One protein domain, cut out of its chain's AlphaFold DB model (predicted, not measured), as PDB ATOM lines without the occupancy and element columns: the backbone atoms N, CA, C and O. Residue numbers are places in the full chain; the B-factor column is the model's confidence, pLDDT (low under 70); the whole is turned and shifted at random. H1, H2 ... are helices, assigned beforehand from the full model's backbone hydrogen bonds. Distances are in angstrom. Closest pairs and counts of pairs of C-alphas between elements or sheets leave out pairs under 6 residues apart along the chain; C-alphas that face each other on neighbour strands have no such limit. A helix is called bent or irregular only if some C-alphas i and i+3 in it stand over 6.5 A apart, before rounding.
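Overview. This is residues 141 to 206 of the 216 residues of an uncharacterized protein of Blautia sp. CAG:52 (UniProt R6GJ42). A long helix, H1, and a bent one, H2, make a loose helical hairpin, joined at one end by a wide loop, residues 164 to 181. The 66 printed residues hold these two helices and no named strand, class all helix. The whole is loose, radius of gyration of the C-alphas 14.8 A, spanning 44 by 22 by 22 A.

Arrangement. Start with H1, residues 142 to 163; its residues 151 to 158 alone touch H2a, residues 182 to 195, closest at the C-alphas of Val 154 and Leu 190, 7.2 A. This hairpin runs opposite ways at a steep tilt of 41 degrees. H2 was assigned as one helix by its hydrogen bonds but is bent: C-alphas 195 and 198 are 7.3 A apart. Its second arm H2b, residues 198 to 206, stands at a steep tilt of 50 degrees to H2a and is apart from H1. In H1, H2a and H2b every O i to N i+4 pair is within hydrogen-bond range.

Along the chain. Find C-alpha 142 at (1.750, 18.502, 55.208); H1 runs 31.1 A from there. H2a, 20.4 A, begins at (1.226, 34.254, 26.242); H2b, 12.3 A, ends at (2.687, 37.166, 61.460).

Size, cuts and confidence. The printed part has no cut; the 18-residue link is long. Residues 165 to 181 have pLDDT under 70.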
ATOM      1  N   ASP A 141       5.718  18.537  58.144       87.56
ATOM      2  CA  ASP A 141       4.270  18.718  58.120       87.56
ATOM      3  C   ASP A 141       3.737  18.691  56.675       87.56
ATOM      4  O   ASP A 141       4.451  18.922  55.697       87.56
ATOM      5  N   ARG A 142       2.435  18.442  56.510       87.75
ATOM      6  CA  ARG A 142       1.750  18.502  55.208       87.75
ATOM      7  C   ARG A 142       1.877  19.881  54.557       87.75
ATOM      8  O   ARG A 142       1.903  19.970  53.332       87.75
ATOM      9  N   ARG A 143       1.975  20.942  55.366       86.31
ATOM     10  CA  ARG A 143       2.222  22.318  54.902       86.31
ATOM     11  C   ARG A 143       3.577  22.429  54.205       86.31
ATOM     12  O   ARG A 143       3.632  22.955  53.095       86.31
ATOM     13  N   ASP A 144       4.618  21.852  54.800       88.00
ATOM     14  CA  ASP A 144       5.966  21.809  54.224       88.00
ATOM     15  C   ASP A 144       5.967  21.007  52.920       88.00
ATOM     16  O   ASP A 144       6.554  21.430  51.926       88.00
ATOM     17  N   GLY A 145       5.233  19.888  52.890       89.50
ATOM     18  CA  GLY A 145       5.036  19.073  51.689       89.50
ATOM     19  C   GLY A 145       4.384  19.828  50.536       89.50
ATOM     20  O   GLY A 145       4.866  19.757  49.407       89.50
ATOM     21  N   MET A 146       3.321  20.584  50.811       89.56
ATOM     22  CA  MET A 146       2.629  21.386  49.800       89.56
ATOM     23  C   MET A 146       3.510  22.526  49.273       89.56
ATOM     24  O   MET A 146       3.557  22.749  48.063       89.56
ATOM     25  N   LEU A 147       4.244  23.214  50.153       88.75
ATOM     26  CA  LEU A 147       5.187  24.263  49.754       88.75
ATOM     27  C   LEU A 147       6.340  23.702  48.919       88.75
ATOM     28  O   LEU A 147       6.694  24.281  47.892       88.75
ATOM     29  N   LEU A 148       6.890  22.552  49.309       89.88
ATOM     30  CA  LEU A 148       7.949  21.878  48.564       89.88
ATOM     31  C   LEU A 148       7.456  21.432  47.183       89.88
ATOM     32  O   LEU A 148       8.141  21.665  46.190       89.88
ATOM     33  N   ALA A 149       6.254  20.858  47.093       90.19
ATOM     34  CA  ALA A 149       5.650  20.474  45.818       90.19
ATOM     35  C   ALA A 149       5.433  21.685  44.896       90.19
ATOM     36  O   ALA A 149       5.739  21.609  43.707       90.19
ATOM     37  N   PHE A 150       4.970  22.816  45.441       88.75
ATOM     38  CA  PHE A 150       4.842  24.067  44.693       88.75
ATOM     39  C   PHE A 150       6.200  24.555  44.168       88.75
ATOM     40  O   PHE A 150       6.330  24.828  42.975       88.75
ATOM     41  N   LEU A 151       7.232  24.596  45.020       88.44
ATOM     42  CA  LEU A 151       8.590  24.999  44.637       88.44
ATOM     43  C   LEU A 151       9.163  24.119  43.519       88.44
ATOM     44  O   LEU A 151       9.662  24.636  42.519       88.44
ATOM     45  N   VAL A 152       9.063  22.794  43.664       89.56
ATOM     46  CA  VAL A 152       9.545  21.830  42.663       89.56
ATOM     47  C   VAL A 152       8.750  21.947  41.364       89.56
ATOM     48  O   VAL A 152       9.344  21.904  40.289       89.56
ATOM     49  N   GLY A 153       7.433  22.148  41.444       88.81
ATOM     50  CA  GLY A 153       6.576  22.366  40.281       88.81
ATOM     51  C   GLY A 153       6.996  23.602  39.489       88.81
ATOM     52  O   GLY A 153       7.276  23.503  38.295       88.81
ATOM     53  N   VAL A 154       7.127  24.753  40.154       85.12
ATOM     54  CA  VAL A 154       7.572  26.000  39.514       85.12
ATOM     55  C   VAL A 154       8.966  25.830  38.910       85.12
ATOM     56  O   VAL A 154       9.167  26.137  37.734       85.12
ATOM     57  N   PHE A 155       9.914  25.271  39.661       85.38
ATOM     58  CA  PHE A 155      11.270  25.033  39.171       85.38
ATOM     59  C   PHE A 155      11.296  24.102  37.947       85.38
ATOM     60  O   PHE A 155      11.957  24.401  36.952       85.38
ATOM     61  N   GLY A 156      10.515  23.020  37.971       86.69
ATOM     62  CA  GLY A 156      10.368  22.093  36.850       86.69
ATOM     63  C   GLY A 156       9.788  22.762  35.603       86.69
ATOM     64  O   GLY A 156      10.316  22.572  34.506       86.69
ATOM     65  N   THR A 157       8.759  23.605  35.752       82.69
ATOM     66  CA  THR A 157       8.197  24.363  34.618       82.69
ATOM     67  C   THR A 157       9.204  25.342  34.012       82.69
ATOM     68  O   THR A 157       9.289  25.444  32.786       82.69
ATOM     69  N   LEU A 158      10.024  26.004  34.837       80.19
ATOM     70  CA  LEU A 158      11.086  26.894  34.365       80.19
ATOM     71  C   LEU A 158      12.145  26.124  33.567       80.19
ATOM     72  O   LEU A 158      12.468  26.523  32.447       80.19
ATOM     73  N   LEU A 159      12.631  24.992  34.088       82.12
ATOM     74  CA  LEU A 159      13.590  24.134  33.381       82.12
ATOM     75  C   LEU A 159      13.030  23.617  32.052       82.12
ATOM     76  O   LEU A 159      13.722  23.650  31.033       82.12
ATOM     77  N   PHE A 160      11.766  23.198  32.036       82.25
ATOM     78  CA  PHE A 160      11.095  22.736  30.824       82.25
ATOM     79  C   PHE A 160      10.993  23.846  29.764       82.25
ATOM     80  O   PHE A 160      11.253  23.620  28.581       82.25
ATOM     81  N   CYS A 161      10.688  25.079  30.169       75.06
ATOM     82  CA  CYS A 161      10.622  26.220  29.257       75.06
ATOM     83  C   CYS A 161      11.993  26.706  28.762       75.06
ATOM     84  O   CYS A 161      12.087  27.170  27.619       75.06
ATOM     85  N   ILE A 162      13.049  26.550  29.567       73.69
ATOM     86  CA  ILE A 162      14.439  26.736  29.126       73.69
ATOM     87  C   ILE A 162      14.792  25.687  28.063       73.69
ATOM     88  O   ILE A 162      15.315  26.044  27.005       73.69
ATOM     89  N   HIS A 163      14.446  24.417  28.295       77.69
ATOM     90  CA  HIS A 163      14.706  23.329  27.347       77.69
ATOM     91  C   HIS A 163      14.009  23.557  25.996       77.69
ATOM     92  O   HIS A 163      14.615  23.384  24.941       77.69
ATOM     93  N   LEU A 164      12.774  24.066  26.014       75.62
ATOM     94  CA  LEU A 164      12.014  24.437  24.814       75.62
ATOM     95  C   LEU A 164      12.546  25.692  24.085       75.62
ATOM     96  O   LEU A 164      11.937  26.117  23.102       75.62
ATOM     97  N   ARG A 165      13.645  26.319  24.544       64.00
ATOM     98  CA  ARG A 165      14.256  27.544  23.974       64.00
ATOM     99  C   ARG A 165      13.293  28.732  23.813       64.00
ATOM    100  O   ARG A 165      13.621  29.696  23.121       64.00
ATOM    101  N   LYS A 166      12.126  28.702  24.470       60.06
ATOM    102  CA  LYS A 166      11.112  29.773  24.419       60.06
ATOM    103  C   LYS A 166      11.490  30.987  25.271       60.06
ATOM    104  O   LYS A 166      10.941  32.069  25.070       60.06
ATOM    105  N   LEU A 167      12.450  30.828  26.180       56.31
ATOM    106  CA  LEU A 167      13.026  31.898  26.989       56.31
ATOM    107  C   LEU A 167      14.434  32.219  26.477       56.31
ATOM    108  O   LEU A 167      15.414  31.596  26.873       56.31
ATOM    109  N   LYS A 168      14.533  33.194  25.573       56.25
ATOM    110  CA  LYS A 168      15.798  33.853  25.240       56.25
ATOM    111  C   LYS A 168      15.738  35.262  25.812       56.25
ATOM    112  O   LYS A 168      15.245  36.165  25.146       56.25
ATOM    113  N   ILE A 169      16.179  35.426  27.057       58.94
ATOM    114  CA  ILE A 169      16.606  36.732  27.559       58.94
ATOM    115  C   ILE A 169      18.125  36.697  27.481       58.94
ATOM    116  O   ILE A 169      18.796  36.147  28.351       58.94
ATOM    117  N   LEU A 170      18.665  37.204  26.380       60.41
ATOM    118  CA  LEU A 170      20.099  37.411  26.262       60.41
ATOM    119  C   LEU A 170      20.384  38.771  26.892       60.41
ATOM    120  O   LEU A 170      19.998  39.801  26.353       60.41
ATOM    121  N   TYR A 171      20.989  38.758  28.078       56.53
ATOM    122  CA  TYR A 171      21.432  39.980  28.757       56.53
ATOM    123  C   TYR A 171      22.805  40.453  28.249       56.53
ATOM    124  O   TYR A 171      23.166  41.608  28.444       56.53
ATOM    125  N   PHE A 172      23.556  39.576  27.573       49.31
ATOM    126  CA  PHE A 172      24.879  39.846  27.011       49.31
ATOM    127  C   PHE A 172      24.979  39.210  25.614       49.31
ATOM    128  O   PHE A 172      24.635  38.029  25.498       49.31
ATOM    129  N   PRO A 173      25.436  39.903  24.545       54.50
ATOM    130  CA  PRO A 173      25.863  41.308  24.421       54.50
ATOM    131  C   PRO A 173      24.779  42.302  23.923       54.50
ATOM    132  O   PRO A 173      25.082  43.472  23.709       54.50
ATOM    133  N   VAL A 174      23.523  41.875  23.722       58.97
ATOM    134  CA  VAL A 174      22.410  42.736  23.258       58.97
ATOM    135  C   VAL A 174      21.122  42.345  23.987       58.97
ATOM    136  O   VAL A 174      20.793  41.161  24.001       58.97
ATOM    137  N   PHE A 175      20.384  43.314  24.543       58.12
ATOM    138  CA  PHE A 175      19.089  43.134  25.206       58.12
ATOM    139  C   PHE A 175      18.026  42.761  24.172       58.12
ATOM    140  O   PHE A 175      17.300  43.601  23.640       58.12
ATOM    141  N   ILE A 176      17.963  41.474  23.849       62.41
ATOM    142  CA  ILE A 176      16.960  40.923  22.945       62.41
ATOM    143  C   ILE A 176      15.916  40.235  23.813       62.41
ATOM    144  O   ILE A 176      16.154  39.153  24.353       62.41
ATOM    145  N   MET A 177      14.753  40.871  23.950       58.06
ATOM    146  CA  MET A 177      13.573  40.222  24.511       58.06
ATOM    147  C   MET A 177      12.866  39.410  23.427       58.06
ATOM    148  O   MET A 177      12.668  39.876  22.304       58.06
ATOM    149  N   ASN A 178      12.471  38.182  23.765       60.81
ATOM    150  CA  ASN A 178      11.635  37.374  22.884       60.81
ATOM    151  C   ASN A 178      10.273  38.059  22.648       60.81
ATOM    152  O   ASN A 178       9.767  38.760  23.527       60.81
ATOM    153  N   LYS A 179       9.646  37.810  21.489       60.53
ATOM    154  CA  LYS A 179       8.258  38.226  21.233       60.53
ATOM    155  C   LYS A 179       7.375  37.688  22.359       60.53
ATOM    156  O   LYS A 179       7.424  36.494  22.670       60.53
ATOM    157  N   THR A 180       6.587  38.571  22.966       57.88
ATOM    158  CA  THR A 180       5.693  38.295  24.096       57.88
ATOM    159  C   THR A 180       4.625  37.272  23.706       57.88
ATOM    160  O   THR A 180       3.506  37.590  23.325       57.88
ATOM    161  N   THR A 181       4.987  35.996  23.786       69.69
ATOM    162  CA  THR A 181       4.046  34.881  23.680       69.69
ATOM    163  C   THR A 181       3.322  34.745  25.020       69.69
ATOM    164  O   THR A 181       3.960  34.883  26.064       69.69
ATOM    165  N   ALA A 182       2.026  34.416  25.018       70.94
ATOM    166  CA  ALA A 182       1.226  34.254  26.242       70.94
ATOM    167  C   ALA A 182       1.886  33.324  27.287       70.94
ATOM    168  O   ALA A 182       1.850  33.600  28.483       70.94
ATOM    169  N   GLY A 183       2.581  32.274  26.831       70.00
ATOM    170  CA  GLY A 183       3.342  31.378  27.708       70.00
ATOM    171  C   GLY A 183       4.543  32.031  28.409       70.00
ATOM    172  O   GLY A 183       4.836  31.680  29.544       70.00
ATOM    173  N   ALA A 184       5.220  33.002  27.786       70.81
ATOM    174  CA  ALA A 184       6.336  33.717  28.414       70.81
ATOM    175  C   ALA A 184       5.848  34.667  29.518       70.81
ATOM    176  O   ALA A 184       6.473  34.763  30.570       70.81
ATOM    177  N   LEU A 185       4.699  35.313  29.305       75.19
ATOM    178  CA  LEU A 185       4.081  36.199  30.292       75.19
ATOM    179  C   LEU A 185       3.640  35.418  31.539       75.19
ATOM    180  O   LEU A 185       3.933  35.835  32.658       75.19
ATOM    181  N   LEU A 186       3.025  34.245  31.353       78.31
ATOM    182  CA  LEU A 186       2.650  33.356  32.455       78.31
ATOM    183  C   LEU A 186       3.873  32.925  33.281       78.31
ATOM    184  O   LEU A 186       3.820  32.944  34.509       78.31
ATOM    185  N   LEU A 187       4.993  32.605  32.629       76.19
ATOM    186  CA  LEU A 187       6.237  32.234  33.314       76.19
ATOM    187  C   LEU A 187       6.846  33.390  34.111       76.19
ATOM    188  O   LEU A 187       7.319  33.163  35.222       76.19
ATOM    189  N   TYR A 188       6.820  34.620  33.588       78.75
ATOM    190  CA  TYR A 188       7.297  35.788  34.337       78.75
ATOM    191  C   TYR A 188       6.443  36.061  35.576       78.75
ATOM    192  O   TYR A 188       6.994  36.357  36.636       78.75
ATOM    193  N   ILE A 189       5.120  35.901  35.477       81.94
ATOM    194  CA  ILE A 189       4.218  36.008  36.633       81.94
ATOM    195  C   ILE A 189       4.530  34.912  37.656       81.94
ATOM    196  O   ILE A 189       4.671  35.201  38.842       81.94
ATOM    197  N   LEU A 190       4.687  33.666  37.204       82.38
ATOM    198  CA  LEU A 190       4.993  32.534  38.077       82.38
ATOM    199  C   LEU A 190       6.331  32.723  38.810       82.38
ATOM    200  O   LEU A 190       6.420  32.477  40.012       82.38
ATOM    201  N   TYR A 191       7.351  33.215  38.108       81.06
ATOM    202  CA  TYR A 191       8.643  33.563  38.696       81.06
ATOM    203  C   TYR A 191       8.532  34.728  39.692       81.06
ATOM    204  O   TYR A 191       9.119  34.675  40.770       81.06
ATOM    205  N   GLY A 192       7.726  35.751  39.390       83.00
ATOM    206  CA  GLY A 192       7.441  36.841  40.328       83.00
ATOM    207  C   GLY A 192       6.789  36.352  41.626       83.00
ATOM    208  O   GLY A 192       7.192  36.765  42.713       83.00
ATOM    209  N   ILE A 193       5.835  35.419  41.529       83.94
ATOM    210  CA  ILE A 193       5.199  34.781  42.693       83.94
ATOM    211  C   ILE A 193       6.225  33.984  43.507       83.94
ATOM    212  O   ILE A 193       6.225  34.073  44.732       83.94
ATOM    213  N   LEU A 194       7.126  33.249  42.847       82.81
ATOM    214  CA  LEU A 194       8.205  32.513  43.509       82.81
ATOM    215  C   LEU A 194       9.114  33.445  44.326       82.81
ATOM    216  O   LEU A 194       9.401  33.155  45.485       82.81
ATOM    217  N   CYS A 195       9.521  34.580  43.752       79.44
ATOM    218  CA  CYS A 195      10.345  35.575  44.444       79.44
ATOM    219  C   CYS A 195       9.631  36.206  45.650       79.44
ATOM    220  O   CYS A 195      10.276  36.523  46.646       79.44
ATOM    221  N   MET A 196       8.306  36.370  45.582       81.81
ATOM    222  CA  MET A 196       7.493  36.919  46.675       81.81
ATOM    223  C   MET A 196       7.082  35.877  47.726       81.81
ATOM    224  O   MET A 196       6.615  36.250  48.801       81.81
ATOM    225  N   LEU A 197       7.267  34.581  47.463       82.62
ATOM    226  CA  LEU A 197       6.898  33.483  48.361       82.62
ATOM    227  C   LEU A 197       7.404  33.647  49.811       82.62
ATOM    228  O   LEU A 197       6.575  33.526  50.714       82.62
ATOM    229  N   PRO A 198       8.697  33.940  50.086       79.56
ATOM    230  CA  PRO A 198       9.165  34.100  51.465       79.56
ATOM    231  C   PRO A 198       8.463  35.256  52.191       79.56
ATOM    232  O   PRO A 198       8.148  35.143  53.373       79.56
ATOM    233  N   LEU A 199       8.151  36.339  51.476       81.75
ATOM    234  CA  LEU A 199       7.443  37.491  52.029       81.75
ATOM    235  C   LEU A 199       5.972  37.158  52.319       81.75
ATOM    236  O   LEU A 199       5.458  37.510  53.378       81.75
ATOM    237  N   ILE A 200       5.313  36.417  51.425       84.50
ATOM    238  CA  ILE A 200       3.937  35.937  51.618       84.50
ATOM    239  C   ILE A 200       3.849  35.015  52.839       84.50
ATOM    240  O   ILE A 200       2.936  35.167  53.652       84.50
ATOM    241  N   LEU A 201       4.795  34.082  52.985       84.12
ATOM    242  CA  LEU A 201       4.841  33.161  54.122       84.12
ATOM    243  C   LEU A 201       5.044  33.903  55.443       84.12
ATOM    244  O   LEU A 201       4.290  33.659  56.382       84.12
ATOM    245  N   ASN A 202       5.980  34.855  55.487       84.56
ATOM    246  CA  ASN A 202       6.246  35.639  56.692       84.56
ATOM    247  C   ASN A 202       5.016  36.461  57.123       84.56
ATOM    248  O   ASN A 202       4.599  36.421  58.276       84.56
ATOM    249  N   ILE A 203       4.343  37.126  56.175       86.44
ATOM    250  CA  ILE A 203       3.117  37.894  56.458       86.44
ATOM    251  C   ILE A 203       1.979  36.984  56.941       86.44
ATOM    252  O   ILE A 203       1.212  37.360  57.831       86.44
ATOM    253  N   ALA A 204       1.820  35.804  56.337       85.88
ATOM    254  CA  ALA A 204       0.792  34.851  56.743       85.88
ATOM    255  C   ALA A 204       1.037  34.335  58.169       85.88
ATOM    256  O   ALA A 204       0.088  34.203  58.949       85.88
ATOM    257  N   GLU A 205       2.296  34.078  58.515       85.69
ATOM    258  CA  GLU A 205       2.700  33.651  59.849       85.69
ATOM    259  C   GLU A 205       2.483  34.767  60.880       85.69
ATOM    260  O   GLU A 205       1.785  34.538  61.868       85.69
ATOM    261  N   ASP A 206       2.919  35.996  60.601       87.62
ATOM    262  CA  ASP A 206       2.687  37.166  61.460       87.62
ATOM    263  C   ASP A 206       1.201  37.405  61.754       87.62
ATOM    264  O   ASP A 206       0.813  37.683  62.893       87.62
TER     265      ASP A 206